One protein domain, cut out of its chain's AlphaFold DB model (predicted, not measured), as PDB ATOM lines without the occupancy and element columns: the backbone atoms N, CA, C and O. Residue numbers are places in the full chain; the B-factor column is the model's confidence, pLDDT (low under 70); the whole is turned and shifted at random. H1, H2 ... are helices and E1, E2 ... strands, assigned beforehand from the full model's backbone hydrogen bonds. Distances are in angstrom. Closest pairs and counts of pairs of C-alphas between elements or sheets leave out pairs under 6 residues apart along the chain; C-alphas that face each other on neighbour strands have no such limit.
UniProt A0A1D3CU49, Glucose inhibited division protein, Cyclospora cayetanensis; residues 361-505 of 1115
ATOM      1  N   LEU A 361      89.051 134.985  52.932       92.94
ATOM      2  CA  LEU A 361      89.046 136.190  52.105       92.94
ATOM      3  C   LEU A 361      89.592 137.384  52.891       92.94
ATOM      4  O   LEU A 361      89.404 137.458  54.107       92.94
ATOM      5  N   LEU A 362      90.241 138.316  52.197       92.31
ATOM      6  CA  LEU A 362      90.673 139.595  52.759       92.31
ATOM      7  C   LEU A 362      89.474 140.543  52.854       92.31
ATOM      8  O   LEU A 362      88.896 140.895  51.824       92.31
ATOM      9  N   GLY A 363      89.109 140.994  54.055       93.00
ATOM     10  CA  GLY A 363      87.904 141.814  54.233       93.00
ATOM     11  C   GLY A 363      87.915 143.124  53.444       93.00
ATOM     12  O   GLY A 363      86.910 143.478  52.843       93.00
ATOM     13  N   THR A 364      89.066 143.793  53.335       94.06
ATOM     14  CA  THR A 364      89.210 145.051  52.572       94.06
ATOM     15  C   THR A 364      89.062 144.898  51.053       94.06
ATOM     16  O   THR A 364      89.069 145.898  50.343       94.06
ATOM     17  N   SER A 365      88.926 143.667  50.545       95.06
ATOM     18  CA  SER A 365      88.685 143.368  49.123       95.06
ATOM     19  C   SER A 365      87.225 143.026  48.794       95.06
ATOM     20  O   SER A 365      86.918 142.667  47.660       95.06
ATOM     21  N   ILE A 366      86.329 143.104  49.784       96.94
ATOM     22  CA  ILE A 366      84.909 142.752  49.670       96.94
ATOM     23  C   ILE A 366      84.074 144.034  49.648       96.94
ATOM     24  O   ILE A 366      84.192 144.875  50.540       96.94
ATOM     25  N   ASP A 367      83.179 144.158  48.667       96.88
ATOM     26  CA  ASP A 367      82.204 145.248  48.635       96.88
ATOM     27  C   ASP A 367      80.970 144.881  49.469       96.88
ATOM     28  O   ASP A 367      79.969 144.337  48.992       96.88
ATOM     29  N   PHE A 368      81.053 145.208  50.757       96.06
ATOM     30  CA  PHE A 368      79.968 145.014  51.714       96.06
ATOM     31  C   PHE A 368      78.728 145.881  51.448       96.06
ATOM     32  O   PHE A 368      77.666 145.572  51.992       96.06
ATOM     33  N   SER A 369      78.820 146.941  50.632       95.56
ATOM     34  CA  SER A 369      77.680 147.830  50.354       95.56
ATOM     35  C   SER A 369      76.605 147.150  49.499       95.56
ATOM     36  O   SER A 369      75.416 147.429  49.653       95.56
ATOM     37  N   ARG A 370      77.017 146.192  48.658       95.25
ATOM     38  CA  ARG A 370      76.152 145.414  47.756       95.25
ATOM     39  C   ARG A 370      75.641 144.108  48.378       95.25
ATOM     40  O   ARG A 370      74.987 143.316  47.699       95.25
ATOM     41  N   LEU A 371      75.913 143.880  49.665       96.06
ATOM     42  CA  LEU A 371      75.512 142.687  50.413       96.06
ATOM     43  C   LEU A 371      74.422 143.007  51.439       96.06
ATOM     44  O   LEU A 371      74.421 144.059  52.077       96.06
ATOM     45  N   GLN A 372      73.511 142.061  51.676       96.69
ATOM     46  CA  GLN A 372      72.500 142.246  52.715       96.69
ATOM     47  C   GLN A 372      73.155 142.130  54.104       96.69
ATOM     48  O   GLN A 372      73.739 141.106  54.459       96.69
ATOM     49  N   ARG A 373      73.029 143.176  54.924       95.62
ATOM     50  CA  ARG A 373      73.535 143.199  56.305       95.62
ATOM     51  C   ARG A 373      72.723 142.268  57.212       95.62
ATOM     52  O   ARG A 373      71.494 142.212  57.131       95.62
ATOM     53  N   GLN A 374      73.409 141.569  58.112       94.44
ATOM     54  CA  GLN A 374      72.826 140.786  59.198       94.44
ATOM     55  C   GLN A 374      73.365 141.322  60.537       94.44
ATOM     56  O   GLN A 374      74.497 140.996  60.905       94.44
ATOM     57  N   PRO A 375      72.583 142.131  61.278       92.38
ATOM     58  CA  PRO A 375      72.968 142.615  62.600       92.38
ATOM     59  C   PRO A 375      72.843 141.516  63.666       92.38
ATOM     60  O   PRO A 375      72.160 140.507  63.466       92.38
ATOM     61  N   SER A 376      73.505 141.719  64.809       90.94
ATOM     62  CA  SER A 376      73.315 140.871  65.994       90.94
ATOM     63  C   SER A 376      71.905 141.028  66.567       90.94
ATOM     64  O   SER A 376      71.328 142.116  66.539       90.94
ATOM     65  N   ASP A 377      71.380 139.965  67.173       85.44
ATOM     66  CA  ASP A 377      70.178 140.047  67.993       85.44
ATOM     67  C   ASP A 377      70.456 140.962  69.209       85.44
ATOM     68  O   ASP A 377      71.486 140.826  69.876       85.44
ATOM     69  N   PRO A 378      69.544 141.891  69.547       75.75
ATOM     70  CA  PRO A 378      69.804 142.942  70.535       75.75
ATOM     71  C   PRO A 378      69.920 142.413  71.969       75.75
ATOM     72  O   PRO A 378      70.467 143.095  72.835       75.75
ATOM     73  N   THR A 379      69.385 141.222  72.245       77.50
ATOM     74  CA  THR A 379      69.412 140.579  73.563       77.50
ATOM     75  C   THR A 379      70.151 139.244  73.426       77.50
ATOM     76  O   THR A 379      69.605 138.323  72.818       77.50
ATOM     77  N   PRO A 380      71.392 139.126  73.933       84.38
ATOM     78  CA  PRO A 380      72.199 137.928  73.745       84.38
ATOM     79  C   PRO A 380      71.674 136.793  74.633       84.38
ATOM     80  O   PRO A 380      71.250 137.029  75.767       84.38
ATOM     81  N   ARG A 381      71.731 135.550  74.141       87.06
ATOM     82  CA  ARG A 381      71.451 134.340  74.932       87.06
ATOM     83  C   ARG A 381      72.764 133.611  75.236       87.06
ATOM     84  O   ARG A 381      73.242 132.922  74.336       87.06
ATOM     85  N   PRO A 382      73.333 133.747  76.451       90.62
ATOM     86  CA  PRO A 382      74.539 133.020  76.840       90.62
ATOM     87  C   PRO A 382      74.361 131.506  76.682       90.62
ATOM     88  O   PRO A 382      73.285 130.977  76.978       90.62
ATOM     89  N   PHE A 383      75.421 130.803  76.290       94.00
ATOM     90  CA  PHE A 383      75.496 129.349  76.454       94.00
ATOM     91  C   PHE A 383      75.808 128.973  77.897       94.00
ATOM     92  O   PHE A 383      75.313 127.962  78.393       94.00
ATOM     93  N   SER A 384      76.659 129.757  78.566       91.50
ATOM     94  CA  SER A 384      77.069 129.466  79.927       91.50
ATOM     95  C   SER A 384      76.140 130.112  80.934       91.50
ATOM     96  O   SER A 384      75.973 131.332  80.963       91.50
ATOM     97  N   GLY A 385      75.671 129.311  81.891       84.44
ATOM     98  CA  GLY A 385      74.998 129.837  83.078       84.44
ATOM     99  C   GLY A 385      75.890 130.743  83.943       84.44
ATOM    100  O   GLY A 385      75.419 131.233  84.966       84.44
ATOM    101  N   ALA A 386      77.173 130.930  83.599       86.31
ATOM    102  CA  ALA A 386      78.120 131.821  84.267       86.31
ATOM    103  C   ALA A 386      77.935 133.316  83.941       86.31
ATOM    104  O   ALA A 386      78.384 134.138  84.738       86.31
ATOM    105  N   HIS A 387      77.291 133.662  82.821       88.38
ATOM    106  CA  HIS A 387      77.131 135.043  82.352       88.38
ATOM    107  C   HIS A 387      75.651 135.438  82.276       88.38
ATOM    108  O   HIS A 387      74.800 134.595  81.992       88.38
ATOM    109  N   THR A 388      75.330 136.718  82.485       84.00
ATOM    110  CA  THR A 388      73.976 137.249  82.234       84.00
ATOM    111  C   THR A 388      73.891 137.957  80.874       84.00
ATOM    112  O   THR A 388      74.908 138.466  80.385       84.00
ATOM    113  N   PRO A 389      72.698 138.046  80.250       82.94
ATOM    114  CA  PRO A 389      72.504 138.818  79.024       82.94
ATOM    115  C   PRO A 389      72.994 140.270  79.135       82.94
ATOM    116  O   PRO A 389      73.594 140.793  78.199       82.94
ATOM    117  N   GLU A 390      72.801 140.915  80.287       81.94
ATOM    118  CA  GLU A 390      73.198 142.304  80.557       81.94
ATOM    119  C   GLU A 390      74.721 142.456  80.576       81.94
ATOM    120  O   GLU A 390      75.251 143.391  79.974       81.94
ATOM    121  N   GLN A 391      75.436 141.526  81.222       86.38
ATOM    122  CA  GLN A 391      76.903 141.516  81.256       86.38
ATOM    123  C   GLN A 391      77.499 141.431  79.845       86.38
ATOM    124  O   GLN A 391      78.478 142.112  79.544       86.38
ATOM    125  N   LEU A 392      76.892 140.630  78.965       87.31
ATOM    126  CA  LEU A 392      77.333 140.488  77.577       87.31
ATOM    127  C   LEU A 392      76.905 141.690  76.717       87.31
ATOM    128  O   LEU A 392      77.690 142.159  75.894       87.31
ATOM    129  N   ARG A 393      75.715 142.257  76.957       85.44
ATOM    130  CA  ARG A 393      75.196 143.453  76.263       85.44
ATOM    131  C   ARG A 393      76.024 144.714  76.535       85.44
ATOM    132  O   ARG A 393      76.114 145.565  75.655       85.44
ATOM    133  N   ARG A 394      76.695 144.817  77.693       86.12
ATOM    134  CA  ARG A 394      77.692 145.878  77.972       86.12
ATOM    135  C   ARG A 394      78.854 145.899  76.969       86.12
ATOM    136  O   ARG A 394      79.522 146.912  76.852       86.12
ATOM    137  N   ARG A 395      79.084 144.807  76.229       83.25
ATOM    138  CA  ARG A 395      80.129 144.692  75.200       83.25
ATOM    139  C   ARG A 395      79.616 144.856  73.763       83.25
ATOM    140  O   ARG A 395      80.346 144.525  72.833       83.25
ATOM    141  N   ARG A 396      78.390 145.365  73.573       83.62
ATOM    142  CA  ARG A 396      77.761 145.579  72.252       83.62
ATOM    143  C   ARG A 396      78.605 146.402  71.271       83.62
ATOM    144  O   ARG A 396      78.478 146.218  70.073       83.62
ATOM    145  N   GLU A 397      79.456 147.293  71.773       82.56
ATOM    146  CA  GLU A 397      80.332 148.152  70.960       82.56
ATOM    147  C   GLU A 397      81.465 147.369  70.282       82.56
ATOM    148  O   GLU A 397      81.990 147.799  69.264       82.56
ATOM    149  N   ALA A 398      81.794 146.183  70.802       81.44
ATOM    150  CA  ALA A 398      82.706 145.234  70.173       81.44
ATOM    151  C   ALA A 398      81.970 144.186  69.312       81.44
ATOM    152  O   ALA A 398      82.563 143.158  68.974       81.44
ATOM    153  N   TRP A 399      80.674 144.376  69.028       90.19
ATOM    154  CA  TRP A 399      79.922 143.468  68.165       90.19
ATOM    155  C   TRP A 399      79.974 143.916  66.708       90.19
ATOM    156  O   TRP A 399      79.882 145.098  66.393       90.19
ATOM    157  N   ILE A 400      80.071 142.930  65.824       92.31
ATOM    158  CA  ILE A 400      80.158 143.093  64.380       92.31
ATOM    159  C   ILE A 400      78.924 142.512  63.689       92.31
ATOM    160  O   ILE A 400      78.093 141.807  64.279       92.31
ATOM    161  N   GLU A 401      78.813 142.795  62.400       93.81
ATOM    162  CA  GLU A 401      77.766 142.264  61.537       93.81
ATOM    163  C   GLU A 401      78.295 141.109  60.685       93.81
ATOM    164  O   GLU A 401      79.481 141.031  60.364       93.81
ATOM    165  N   CYS A 402      77.395 140.200  60.320       96.12
ATOM    166  CA  CYS A 402      77.633 139.263  59.228       96.12
ATOM    167  C   CYS A 402      76.950 139.788  57.967       96.12
ATOM    168  O   CYS A 402      76.020 140.593  58.047       96.12
ATOM    169  N   TYR A 403      77.366 139.295  56.806       97.19
ATOM    170  CA  TYR A 403      76.783 139.710  55.533       97.19
ATOM    171  C   TYR A 403      76.232 138.520  54.755       97.19
ATOM    172  O   TYR A 403      76.653 137.372  54.918       97.19
ATOM    173  N   ILE A 404      75.238 138.815  53.931       96.69
ATOM    174  CA  ILE A 404      74.436 137.866  53.176       96.69
ATOM    175  C   ILE A 404      74.730 138.077  51.694       96.69
ATOM    176  O   ILE A 404      74.309 139.074  51.104       96.69
ATOM    177  N   GLY A 405      75.438 137.113  51.113       94.50
ATOM    178  CA  GLY A 405      75.611 136.956  49.674       94.50
ATOM    179  C   GLY A 405      74.770 135.798  49.136       94.50
ATOM    180  O   GLY A 405      74.193 135.000  49.888       94.50
ATOM    181  N   ARG A 406      74.708 135.684  47.809       93.88
ATOM    182  CA  ARG A 406      74.014 134.596  47.114       93.88
ATOM    183  C   ARG A 406      74.789 134.145  45.884       93.88
ATOM    184  O   ARG A 406      75.380 134.971  45.202       93.88
ATOM    185  N   THR A 407      74.749 132.850  45.579       91.81
ATOM    186  CA  THR A 407      75.272 132.337  44.303       91.81
ATOM    187  C   THR A 407      74.371 132.763  43.151       91.81
ATOM    188  O   THR A 407      73.151 132.884  43.324       91.81
ATOM    189  N   THR A 408      74.969 132.918  41.975       91.00
ATOM    190  CA  THR A 408      74.297 133.239  40.713       91.00
ATOM    191  C   THR A 408      74.207 131.998  39.817       91.00
ATOM    192  O   THR A 408      74.853 130.977  40.081       91.00
ATOM    193  N   ASP A 409      73.449 132.079  38.721       89.50
ATOM    194  CA  ASP A 409      73.450 131.026  37.696       89.50
ATOM    195  C   ASP A 409      74.832 130.882  37.026       89.50
ATOM    196  O   ASP A 409      75.224 129.776  36.651       89.50
ATOM    197  N   GLN A 410      75.630 131.958  36.972       90.62
ATOM    198  CA  GLN A 410      77.034 131.895  36.558       90.62
ATOM    199  C   GLN A 410      77.871 131.059  37.538       90.62
ATOM    200  O   GLN A 410      78.630 130.200  37.093       90.62
ATOM    201  N   THR A 411      77.691 131.224  38.857       90.25
ATOM    202  CA  THR A 411      78.337 130.347  39.853       90.25
ATOM    203  C   THR A 411      77.978 128.880  39.601       90.25
ATOM    204  O   THR A 411      78.853 128.015  39.618       90.25
ATOM    205  N   LYS A 412      76.696 128.586  39.329       86.81
ATOM    206  CA  LYS A 412      76.216 127.226  39.031       86.81
ATOM    207  C   LYS A 412      76.860 126.666  37.760       86.81
ATOM    208  O   LYS A 412      77.309 125.523  37.780       86.81
ATOM    209  N   LYS A 413      76.965 127.469  36.696       89.00
ATOM    210  CA  LYS A 413      77.640 127.099  35.442       89.00
ATOM    211  C   LYS A 413      79.115 126.742  35.675       89.00
ATOM    212  O   LYS A 413      79.505 125.626  35.343       89.00
ATOM    213  N   ILE A 414      79.879 127.612  36.346       89.19
ATOM    214  CA  ILE A 414      81.302 127.376  36.666       89.19
ATOM    215  C   ILE A 414      81.475 126.079  37.472       89.19
ATOM    216  O   ILE A 414      82.357 125.281  37.160       89.19
ATOM    217  N   VAL A 415      80.622 125.837  38.479       84.44
ATOM    218  CA  VAL A 415      80.650 124.589  39.263       84.44
ATOM    219  C   VAL A 415      80.432 123.364  38.375       84.44
ATOM    220  O   VAL A 415      81.198 122.409  38.489       84.44
ATOM    221  N   LEU A 416      79.407 123.374  37.515       84.06
ATOM    222  CA  LEU A 416      79.054 122.239  36.654       84.06
ATOM    223  C   LEU A 416      80.153 121.921  35.629       84.06
ATOM    224  O   LEU A 416      80.475 120.750  35.433       84.06
ATOM    225  N   GLU A 417      80.757 122.948  35.030       88.25
ATOM    226  CA  GLU A 417      81.880 122.819  34.089       88.25
ATOM    227  C   GLU A 417      83.110 122.175  34.752       88.25
ATOM    228  O   GLU A 417      83.777 121.332  34.151       88.25
ATOM    229  N   HIS A 418      83.373 122.507  36.019       84.31
ATOM    230  CA  HIS A 418      84.591 122.113  36.727       84.31
ATOM    231  C   HIS A 418      84.430 120.929  37.695       84.31
ATOM    232  O   HIS A 418      85.379 120.623  38.419       84.31
ATOM    233  N   LEU A 419      83.296 120.212  37.719       80.81
ATOM    234  CA  LEU A 419      83.083 119.089  38.659       80.81
ATOM    235  C   LEU A 419      84.189 118.026  38.609       80.81
ATOM    236  O   LEU A 419      84.603 117.531  39.652       80.81
ATOM    237  N   LYS A 420      84.702 117.716  37.413       80.06
ATOM    238  CA  LYS A 420      85.785 116.736  37.205       80.06
ATOM    239  C   LYS A 420      87.155 117.188  37.731       80.06
ATOM    240  O   LYS A 420      88.085 116.395  37.725       80.06
ATOM    241  N   SER A 421      87.292 118.453  38.134       80.50
ATOM    242  CA  SER A 421      88.540 119.017  38.665       80.50
ATOM    243  C   SER A 421      88.647 118.955  40.190       80.50
ATOM    244  O   SER A 421      89.674 119.351  40.737       80.50
ATOM    245  N   LEU A 422      87.597 118.492  40.878       79.19
ATOM    246  CA  LEU A 422      87.629 118.220  42.316       79.19
ATOM    247  C   LEU A 422      88.574 117.050  42.645       79.19
ATOM    248  O   LEU A 422      88.856 116.234  41.764       79.19
ATOM    249  N   PRO A 423      89.042 116.931  43.900       74.19
ATOM    250  CA  PRO A 423      89.876 115.808  44.292       74.19
ATOM    251  C   PRO A 423      89.125 114.484  44.173       74.19
ATOM    252  O   PRO A 423      87.993 114.353  44.637       74.19
ATOM    253  N   VAL A 424      89.792 113.478  43.609       70.38
ATOM    254  CA  VAL A 424      89.364 112.084  43.735       70.38
ATOM    255  C   VAL A 424      89.803 111.600  45.113       70.38
ATOM    256  O   VAL A 424      90.997 111.616  45.427       70.38
ATOM    257  N   HIS A 425      88.838 111.217  45.945       67.00
ATOM    258  CA  HIS A 425      89.071 110.788  47.324       67.00
ATOM    259  C   HIS A 425      89.302 109.272  47.413       67.00
ATOM    260  O   HIS A 425      88.830 108.507  46.566       67.00
ATOM    261  N   LEU A 426      90.014 108.805  48.443       53.62
ATOM    262  CA  LEU A 426      90.299 107.375  48.589       53.62
ATOM    263  C   LEU A 426      89.008 106.555  48.756       53.62
ATOM    264  O   LEU A 426      88.214 106.750  49.679       53.62
ATOM    265  N   GLY A 427      88.813 105.599  47.844       49.47
ATOM    266  CA  GLY A 427      87.618 104.759  47.783       49.47
ATOM    267  C   GLY A 427      86.428 105.367  47.033       49.47
ATOM    268  O   GLY A 427      85.350 104.787  47.106       49.47
ATOM    269  N   ASP A 428      86.596 106.491  46.335       49.12
ATOM    270  CA  ASP A 428      85.589 107.005  45.402       49.12
ATOM    271  C   ASP A 428      85.560 106.148  44.122       49.12
ATOM    272  O   ASP A 428      86.554 106.056  43.402       49.12
ATOM    273  N   ASP A 429      84.434 105.487  43.841       46.44
ATOM    274  CA  ASP A 429      84.271 104.598  42.675       46.44
ATOM    275  C   ASP A 429      83.824 105.334  41.392       46.44
ATOM    276  O   ASP A 429      83.538 104.707  40.369       46.44
ATOM    277  N   GLY A 430      83.715 106.668  41.446       40.25
ATOM    278  CA  GLY A 430      83.202 107.515  40.362       40.25
ATOM    279  C   GLY A 430      81.706 107.325  40.054       40.25
ATOM    280  O   GLY A 430      81.169 107.991  39.170       40.25
ATOM    281  N   GLN A 431      81.023 106.429  40.776       33.22
ATOM    282  CA  GLN A 431      79.595 106.098  40.664       33.22
ATOM    283  C   GLN A 431      78.809 106.544  41.919       33.22
ATOM    284  O   GLN A 431      77.575 106.441  41.968       33.22
ATOM    285  N   GLY A 432      79.520 107.008  42.949       39.19
ATOM    286  CA  GLY A 432      78.999 107.362  44.260       39.19
ATOM    287  C   GLY A 432      78.082 108.586  44.287       39.19
ATOM    288  O   GLY A 432      78.249 109.573  43.573       39.19
ATOM    289  N   VAL A 433      77.116 108.550  45.208       37.09
ATOM    290  CA  VAL A 433      76.447 109.761  45.694       37.09
ATOM    291  C   VAL A 433      77.227 110.220  46.924       37.09
ATOM    292  O   VAL A 433      77.376 109.444  47.866       37.09
ATOM    293  N   GLY A 434      77.717 111.463  46.917       43.84
ATOM    294  CA  GLY A 434      78.406 112.061  48.068       43.84
ATOM    295  C   GLY A 434      77.562 112.055  49.355       43.84
ATOM    296  O   GLY A 434      76.353 111.804  49.297       43.84
ATOM    297  N   PRO A 435      78.159 112.362  50.526       53.12
ATOM    298  CA  PRO A 435      77.459 112.294  51.810       53.12
ATOM    299  C   PRO A 435      76.145 113.086  51.776       53.12
ATOM    300  O   PRO A 435      76.076 114.179  51.201       53.12
ATOM    301  N   ARG A 436      75.095 112.541  52.407       58.41
ATOM    302  CA  ARG A 436      73.713 113.060  52.353       58.41
ATOM    303  C   ARG A 436      73.646 114.522  52.780       58.41
ATOM    304  O   ARG A 436      72.838 115.275  52.245       58.41
ATOM    305  N   TYR A 437      74.522 114.907  53.707       60.66
ATOM    306  CA  TYR A 437      74.718 116.277  54.175       60.66
ATOM    307  C   TYR A 437      76.109 116.819  53.813       60.66
ATOM    308  O   TYR A 437      76.868 117.271  54.678       60.66
ATOM    309  N   CYS A 438      76.459 116.780  52.525       63.84
ATOM    310  CA  CYS A 438      77.667 117.427  52.026       63.84
ATOM    311  C   CYS A 438      77.538 118.968  52.077       63.84
ATOM    312  O   CYS A 438      76.600 119.528  51.502       63.84
ATOM    313  N   PRO A 439      78.473 119.692  52.721       66.50
ATOM    314  CA  PRO A 439      78.470 121.152  52.738       66.50
ATOM    315  C   PRO A 439      79.029 121.768  51.445       66.50
ATOM    316  O   PRO A 439      78.889 122.980  51.268       66.50
ATOM    317  N   SER A 440      79.657 120.973  50.570       76.06
ATOM    318  CA  SER A 440      80.314 121.454  49.352       76.06
ATOM    319  C   SER A 440      79.331 122.129  48.393       76.06
ATOM    320  O   SER A 440      78.225 121.628  48.165       76.06
ATOM    321  N   ILE A 441      79.737 123.259  47.812       77.19
ATOM    322  CA  ILE A 441      78.975 123.948  46.767       77.19
ATOM    323  C   ILE A 441      78.834 123.076  45.518       77.19
ATOM    324  O   ILE A 441      77.782 123.113  44.885       77.19
ATOM    325  N   ALA A 442      79.826 122.216  45.247       75.31
ATOM    326  CA  ALA A 442      79.771 121.227  44.179       75.31
ATOM    327  C   ALA A 442      78.510 120.367  44.301       75.31
ATOM    328  O   ALA A 442      77.652 120.417  43.429       75.31
ATOM    329  N   ASN A 443      78.330 119.678  45.431       71.31
ATOM    330  CA  ASN A 443      77.193 118.777  45.637       71.31
ATOM    331  C   ASN A 443      75.852 119.516  45.751       71.31
ATOM    332  O   ASN A 443      74.823 118.956  45.388       71.31
ATOM    333  N   LYS A 444      75.833 120.769  46.222       70.44
ATOM    334  CA  LYS A 444      74.603 121.580  46.259       70.44
ATOM    335  C   LYS A 444      74.115 121.961  44.859       70.44
ATOM    336  O   LYS A 444      72.913 121.901  44.617       70.44
ATOM    337  N   ALA A 445      75.035 122.329  43.965       64.12
ATOM    338  CA  ALA A 445      74.725 122.793  42.614       64.12
ATOM    339  C   ALA A 445      74.644 121.657  41.573       64.12
ATOM    340  O   ALA A 445      73.875 121.772  40.619       64.12
ATOM    341  N   SER A 446      75.398 120.564  41.753       53.16
ATOM    342  CA  SER A 446      75.417 119.406  40.843       53.16
ATOM    343  C   SER A 446      74.314 118.387  41.109       53.16
ATOM    344  O   SER A 446      73.925 117.649  40.202       53.16
ATOM    345  N   ASN A 447      73.787 118.317  42.336       57.28
ATOM    346  CA  ASN A 447      72.811 117.296  42.699       57.28
ATOM    347  C   ASN A 447      71.393 117.681  42.252       57.28
ATOM    348  O   ASN A 447      70.531 118.049  43.057       57.28
ATOM    349  N   ILE A 448      71.148 117.501  40.951       46.91
ATOM    350  CA  ILE A 448      69.852 117.654  40.269       46.91
ATOM    351  C   ILE A 448      68.739 116.841  40.965       46.91
ATOM    352  O   ILE A 448      67.568 117.165  40.827       46.91
ATOM    353  N   ARG A 449      69.057 115.807  41.763       36.41
ATOM    354  CA  ARG A 449      68.044 115.049  42.522       36.41
ATOM    355  C   ARG A 449      67.672 115.672  43.867       36.41
ATOM    356  O   ARG A 449      66.554 115.453  44.321       36.41
ATOM    357  N   GLN A 450      68.577 116.403  44.519       50.69
ATOM    358  CA  GLN A 450      68.290 117.060  45.801       50.69
ATOM    359  C   GLN A 450      67.744 118.480  45.617       50.69
ATOM    360  O   GLN A 450      66.834 118.868  46.347       50.69
ATOM    361  N   PHE A 451      68.266 119.244  44.651       60.88
ATOM    362  CA  PHE A 451      67.908 120.657  44.460       60.88
ATOM    363  C   PHE A 451      67.772 121.071  42.975       60.88
ATOM    364  O   PHE A 451      68.373 122.072  42.579       60.88
ATOM    365  N   PRO A 452      66.976 120.365  42.141       56.34
ATOM    366  CA  PRO A 452      66.878 120.652  40.701       56.34
ATOM    367  C   PRO A 452      66.495 122.108  40.409       56.34
ATOM    368  O   PRO A 452      67.107 122.764  39.567       56.34
ATOM    369  N   ASN A 453      65.527 122.626  41.170       64.31
ATOM    370  CA  ASN A 453      64.875 123.911  40.919       64.31
ATOM    371  C   ASN A 453      65.508 125.086  41.691       64.31
ATOM    372  O   ASN A 453      64.978 126.193  41.653       64.31
ATOM    373  N   ASN A 454      66.622 124.876  42.403       69.12
ATOM    374  CA  ASN A 454      67.336 125.979  43.046       69.12
ATOM    375  C   ASN A 454      68.262 126.663  42.025       69.12
ATOM    376  O   ASN A 454      69.240 126.072  41.554       69.12
ATOM    377  N   SER A 455      67.965 127.927  41.716       71.00
ATOM    378  CA  SER A 455      68.844 128.838  40.967       71.00
ATOM    379  C   SER A 455      69.931 129.465  41.845       71.00
ATOM    380  O   SER A 455      71.006 129.807  41.369       71.00
ATOM    381  N   SER A 456      69.690 129.600  43.157       84.88
ATOM    382  CA  SER A 456      70.571 130.380  44.031       84.88
ATOM    383  C   SER A 456      70.666 129.842  45.460       84.88
ATOM    384  O   SER A 456      69.657 129.703  46.160       84.88
ATOM    385  N   HIS A 457      71.893 129.629  45.934       87.31
ATOM    386  CA  HIS A 457      72.220 129.269  47.312       87.31
ATOM    387  C   HIS A 457      72.677 130.486  48.120       87.31
ATOM    388  O   HIS A 457      73.224 131.448  47.592       87.31
ATOM    389  N   VAL A 458      72.453 130.423  49.430       91.06
ATOM    390  CA  VAL A 458      72.843 131.458  50.392       91.06
ATOM    391  C   VAL A 458      74.304 131.287  50.814       91.06
ATOM    392  O   VAL A 458      74.740 130.161  51.069       91.06
ATOM    393  N   ILE A 459      75.024 132.404  50.935       92.94
ATOM    394  CA  ILE A 459      76.403 132.478  51.427       92.94
ATOM    395  C   ILE A 459      76.442 133.468  52.594       92.94
ATOM    396  O   ILE A 459      76.043 134.623  52.444       92.94
ATOM    397  N   TRP A 460      76.940 133.036  53.749       95.31
ATOM    398  CA  TRP A 460      77.207 133.913  54.886       95.31
ATOM    399  C   TRP A 460      78.666 134.353  54.867       95.31
ATOM    400  O   TRP A 460      79.556 133.511  54.925       95.31
ATOM    401  N   LEU A 461      78.915 135.657  54.824       96.94
ATOM    402  CA  LEU A 461      80.236 136.213  55.088       96.94
ATOM    403  C   LEU A 461      80.347 136.492  56.586       96.94
ATOM    404  O   LEU A 461      79.642 137.346  57.133       96.94
ATOM    405  N   GLU A 462      81.199 135.716  57.244       96.25
ATOM    406  CA  GLU A 462      81.371 135.691  58.694       96.25
ATOM    407  C   GLU A 462      82.797 136.176  59.008       96.25
ATOM    408  O   GLU A 462      83.750 135.446  58.722       96.25
ATOM    409  N   PRO A 463      82.996 137.401  59.529       94.31
ATOM    410  CA  PRO A 463      84.338 137.865  59.867       94.31
ATOM    411  C   PRO A 463      84.921 137.067  61.042       94.31
ATOM    412  O   PRO A 463      84.197 136.672  61.958       94.31
ATOM    413  N   GLU A 464      86.228 136.810  61.011       91.75
ATOM    414  CA  GLU A 464      86.928 135.974  62.001       91.75
ATOM    415  C   GLU A 464      87.538 136.778  63.168       91.75
ATOM    416  O   GLU A 464      88.013 136.202  64.155       91.75
ATOM    417  N   ASP A 465      87.522 138.107  63.045       89.19
ATOM    418  CA  ASP A 465      88.084 139.088  63.969       89.19
ATOM    419  C   ASP A 465      87.254 140.397  63.966       89.19
ATOM    420  O   ASP A 465      86.578 140.688  62.974       89.19
ATOM    421  N   PRO A 466      87.295 141.214  65.040       88.56
ATOM    422  CA  PRO A 466      86.519 142.458  65.122       88.56
ATOM    423  C   PRO A 466      86.892 143.529  64.087       88.56
ATOM    424  O   PRO A 466      86.087 144.414  63.820       88.56
ATOM    425  N   GLN A 467      88.101 143.472  63.517       89.75
ATOM    426  CA  GLN A 467      88.572 144.410  62.490       89.75
ATOM    427  C   GLN A 467      88.131 143.982  61.077       89.75
ATOM    428  O   GLN A 467      88.445 144.662  60.105       89.75
ATOM    429  N   MET A 468      87.399 142.864  60.967       90.50
ATOM    430  CA  MET A 468      86.991 142.220  59.716       90.50
ATOM    431  C   MET A 468      88.162 141.926  58.767       90.50
ATOM    432  O   MET A 468      87.989 141.896  57.552       90.50
ATOM    433  N   THR A 469      89.358 141.691  59.306       90.56
ATOM    434  CA  THR A 469      90.578 141.475  58.516       90.56
ATOM    435  C   THR A 469      90.457 140.225  57.645       90.56
ATOM    436  O   THR A 469      90.783 140.247  56.453       90.56
ATOM    437  N   VAL A 470      89.957 139.137  58.237       91.06
ATOM    438  CA  VAL A 470      89.739 137.849  57.576       91.06
ATOM    439  C   VAL A 470      88.251 137.511  57.585       91.06
ATOM    440  O   VAL A 470      87.588 137.584  58.620       91.06
ATOM    441  N   VAL A 471      87.725 137.093  56.434       94.69
ATOM    442  CA  VAL A 471      86.314 136.727  56.258       94.69
ATOM    443  C   VAL A 471      86.177 135.268  55.822       94.69
ATOM    444  O   VAL A 471      86.860 134.795  54.908       94.69
ATOM    445  N   TYR A 472      85.263 134.557  56.480       95.19
ATOM    446  CA  TYR A 472      84.868 133.182  56.197       95.19
ATOM    447  C   TYR A 472      83.591 133.163  55.332       95.19
ATOM    448  O   TYR A 472      82.529 133.549  55.827       95.19
ATOM    449  N   PRO A 473      83.634 132.706  54.064       94.81
ATOM    450  CA  PRO A 473      82.459 132.620  53.201       94.81
ATOM    451  C   PRO A 473      81.726 131.283  53.414       94.81
ATOM    452  O   PRO A 473      81.835 130.318  52.647       94.81
ATOM    453  N   GLY A 474      80.968 131.215  54.505       90.75
ATOM    454  CA  GLY A 474      80.165 130.069  54.904       90.75
ATOM    455  C   GLY A 474      79.112 129.703  53.860       90.75
ATOM    456  O   GLY A 474      78.175 130.451  53.604       90.75
ATOM    457  N   GLY A 475      79.258 128.515  53.276       84.31
ATOM    458  CA  GLY A 475      78.401 128.017  52.197       84.31
ATOM    459  C   GLY A 475      79.180 127.623  50.943       84.31
ATOM    460  O   GLY A 475      78.723 126.718  50.241       84.31
ATOM    461  N   LEU A 476      80.367 128.214  50.738       86.94
ATOM    462  CA  LEU A 476      81.283 127.982  49.611       86.94
ATOM    463  C   LEU A 476      82.421 126.989  49.937       86.94
ATOM    464  O   LEU A 476      83.560 127.181  49.520       86.94
ATOM    465  N   SER A 477      82.152 125.931  50.711       84.44
ATOM    466  CA  SER A 477      83.110 124.815  50.815       84.44
ATOM    467  C   SER A 477      83.266 124.147  49.445       84.44
ATOM    468  O   SER A 477      82.269 123.982  48.745       84.44
ATOM    469  N   GLY A 478      84.468 123.702  49.088       79.38
ATOM    470  CA  GLY A 478      84.711 122.905  47.882       79.38
ATOM    471  C   GLY A 478      86.145 123.060  47.392       79.38
ATOM    472  O   GLY A 478      86.538 124.153  46.990       79.38
ATOM    473  N   ALA A 479      86.916 121.977  47.422       83.81
ATOM    474  CA  ALA A 479      88.340 121.973  47.101       83.81
ATOM    475  C   ALA A 479      88.636 121.991  45.589       83.81
ATOM    476  O   ALA A 479      89.424 121.191  45.096       83.81
ATOM    477  N   PHE A 480      88.006 122.889  44.830       85.00
ATOM    478  CA  PHE A 480      88.328 123.097  43.412       85.00
ATOM    479  C   PHE A 480      89.779 123.584  43.227       85.00
ATOM    480  O   PHE A 480      90.363 124.114  44.177       85.00
ATOM    481  N   PRO A 481      90.367 123.498  42.019       88.44
ATOM    482  CA  PRO A 481      91.641 124.146  41.729       88.44
ATOM    483  C   PRO A 481      91.589 125.648  42.068       88.44
ATOM    484  O   PRO A 481      90.558 126.284  41.823       88.44
ATOM    485  N   PRO A 482      92.667 126.259  42.591       87.88
ATOM    486  CA  PRO A 482      92.610 127.626  43.119       87.88
ATOM    487  C   PRO A 482      92.129 128.698  42.121       87.88
ATOM    488  O   PRO A 482      91.437 129.635  42.516       87.88
ATOM    489  N   ALA A 483      92.416 128.541  40.824       88.88
ATOM    490  CA  ALA A 483      91.905 129.428  39.773       88.88
ATOM    491  C   ALA A 483      90.369 129.361  39.630       88.88
ATOM    492  O   ALA A 483      89.711 130.391  39.503       88.88
ATOM    493  N   VAL A 484      89.788 128.160  39.728       89.56
ATOM    494  CA  VAL A 484      88.330 127.949  39.710       89.56
ATOM    495  C   VAL A 484      87.697 128.525  40.977       89.56
ATOM    496  O   VAL A 484      86.643 129.150  40.906       89.56
ATOM    497  N   GLN A 485      88.352 128.399  42.139       91.25
ATOM    498  CA  GLN A 485      87.881 129.053  43.370       91.25
ATOM    499  C   GLN A 485      87.794 130.579  43.207       91.25
ATOM    500  O   GLN A 485      86.801 131.178  43.618       91.25
ATOM    501  N   GLN A 486      88.783 131.201  42.555       92.00
ATOM    502  CA  GLN A 486      88.762 132.637  42.268       92.00
ATOM    503  C   GLN A 486      87.614 133.017  41.314       92.00
ATOM    504  O   GLN A 486      86.887 133.965  41.601       92.00
ATOM    505  N   GLN A 487      87.382 132.246  40.244       93.38
ATOM    506  CA  GLN A 487      86.241 132.454  39.336       93.38
ATOM    507  C   GLN A 487      84.887 132.323  40.055       93.38
ATOM    508  O   GLN A 487      83.967 133.106  39.810       93.38
ATOM    509  N   LEU A 488      84.757 131.355  40.972       92.19
ATOM    510  CA  LEU A 488      83.547 131.181  41.777       92.19
ATOM    511  C   LEU A 488      83.276 132.409  42.651       92.19
ATOM    512  O   LEU A 488      82.142 132.885  42.655       92.19
ATOM    513  N   LEU A 489      84.297 132.949  43.329       94.50
ATOM    514  CA  LEU A 489      84.188 134.194  44.100       94.50
ATOM    515  C   LEU A 489      83.774 135.370  43.204       94.50
ATOM    516  O   LEU A 489      82.810 136.060  43.515       94.50
ATOM    517  N   GLN A 490      84.430 135.530  42.052       95.69
ATOM    518  CA  GLN A 490      84.155 136.609  41.097       95.69
ATOM    519  C   GLN A 490      82.729 136.583  40.521       95.69
ATOM    520  O   GLN A 490      82.208 137.623  40.131       95.69
ATOM    521  N   SER A 491      82.075 135.416  40.490       94.94
ATOM    522  CA  SER A 491      80.691 135.257  40.011       94.94
ATOM    523  C   SER A 491      79.602 135.687  41.010       94.94
ATOM    524  O   SER A 491      78.411 135.519  40.728       94.94
ATOM    525  N   ILE A 492      79.985 136.172  42.196       95.31
ATOM    526  CA  ILE A 492      79.085 136.498  43.307       95.31
ATOM    527  C   ILE A 492      79.127 138.003  43.580       95.31
ATOM    528  O   ILE A 492      80.187 138.573  43.821       95.31
ATOM    529  N   THR A 493      77.950 138.630  43.616       95.62
ATOM    530  CA  THR A 493      77.773 140.049  43.950       95.62
ATOM    531  C   THR A 493      78.466 140.417  45.265       95.62
ATOM    532  O   THR A 493      78.219 139.777  46.287       95.62
ATOM    533  N   GLY A 494      79.299 141.459  45.245       95.75
ATOM    534  CA  GLY A 494      80.092 141.934  46.384       95.75
ATOM    535  C   GLY A 494      81.451 141.235  46.544       95.75
ATOM    536  O   GLY A 494      82.264 141.667  47.362       95.75
ATOM    537  N   LEU A 495      81.716 140.169  45.778       97.19
ATOM    538  CA  LEU A 495      82.959 139.388  45.802       97.19
ATOM    539  C   LEU A 495      83.755 139.474  44.484       97.19
ATOM    540  O   LEU A 495      84.756 138.773  44.333       97.19
ATOM    541  N   GLU A 496      83.376 140.358  43.556       96.12
ATOM    542  CA  GLU A 496      84.020 140.507  42.241       96.12
ATOM    543  C   GLU A 496      85.525 140.832  42.338       96.12
ATOM    544  O   GLU A 496      86.319 140.378  41.515       96.12
ATOM    545  N   ALA A 497      85.932 141.571  43.377       94.25
ATOM    546  CA  ALA A 497      87.325 141.920  43.668       94.25
ATOM    547  C   ALA A 497      87.948 141.104  44.824       94.25
ATOM    548  O   ALA A 497      89.077 141.391  45.236       94.25
ATOM    549  N   ALA A 498      87.241 140.098  45.356       94.12
ATOM    550  CA  ALA A 498      87.638 139.412  46.584       94.12
ATOM    551  C   ALA A 498      88.974 138.667  46.431       94.12
ATOM    552  O   ALA A 498      89.144 137.806  45.565       94.12
ATOM    553  N   GLN A 499      89.917 138.969  47.321       90.50
ATOM    554  CA  GLN A 499      91.247 138.370  47.361       90.50
ATOM    555  C   GLN A 499      91.283 137.198  48.341       90.50
ATOM    556  O   GLN A 499      90.923 137.320  49.515       90.50
ATOM    557  N   MET A 500      91.766 136.058  47.855       88.31
ATOM    558  CA  MET A 500      91.887 134.828  48.626       88.31
ATOM    559  C   MET A 500      93.195 134.799  49.438       88.31
ATOM    560  O   MET A 500      94.290 134.752  48.887       88.31
ATOM    561  N   LEU A 501      93.065 134.792  50.767       83.12
ATOM    562  CA  LEU A 501      94.159 134.672  51.741       83.12
ATOM    563  C   LEU A 501      94.583 133.215  51.996       83.12
ATOM    564  O   LEU A 501      95.718 132.960  52.386       83.12
ATOM    565  N   ARG A 502      93.658 132.265  51.828       83.62
ATOM    566  CA  ARG A 502      93.892 130.812  51.899       83.62
ATOM    567  C   ARG A 502      92.858 130.105  51.031       83.62
ATOM    568  O   ARG A 502      91.685 130.469  51.087       83.62
ATOM    569  N   VAL A 503      93.283 129.086  50.289       86.75
ATOM    570  CA  VAL A 503      92.409 128.256  49.446       86.75
ATOM    571  C   VAL A 503      91.408 127.434  50.268       86.75
ATOM    572  O   VAL A 503      91.685 127.040  51.401       86.75
ATOM    573  N   ALA A 504      90.237 127.162  49.695       87.81
ATOM    574  CA  ALA A 504      89.355 126.093  50.144       87.81
ATOM    575  C   ALA A 504      90.046 124.739  49.936       87.81
ATOM    576  O   ALA A 504      90.754 124.550  48.943       87.81
ATOM    577  N   TYR A 505      89.832 123.810  50.862       85.38
ATOM    578  CA  TYR A 505      90.440 122.483  50.829       85.38
ATOM    579  C   TYR A 505      89.565 121.460  51.549       85.38
ATOM    580  O   TYR A 505      88.756 121.810  52.418       85.38
TER     581      TYR A 505
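This is residues 361 to 505 of the 1115 residues of the protein "Glucose inhibited division protein" of Cyclospora cayetanensis (UniProt A0A1D3CU49). There is little regular structure: a twisted antiparallel sheet, E1 E2 E3 E4, lies between a long loop with H1 at one end and H3 and H4 packed on H2 at the other. The 145 printed residues, 51 in named elements, run E1 H1 E2 H2 H3 E3 E4 H4 E5, class mixed. The whole is only just loose, close to compact, with radius of gyration of the C-alphas 17.9 A and spans of 54 by 35 by 29 A.

In E1, residues 372 to 374, N 374 is 2.8 A from O 402 of neighbour E2, residues 402 to 406. E3, residues 458 to 463, neighbours E2, with N 461 2.8 A from O 403. E3 and E4, residues 470 to 474, form a hairpin, with N 474 2.7 A from O 460. H2, residues 409 to 417, touches H4, residues 482 to 490; their closest C-alphas, Thr 411 and Leu 488, are 5.6 A apart.

H1 is residues 389 to 393, H3 441 to 446. E1 begins at C-alpha 372 (72.500, 142.246, 52.715); E5, residues 500 to 502, ends at C-alpha 502 (93.892, 130.812, 51.899).

Residues 425 to 439 and 445 to 454 have pLDDT under 70.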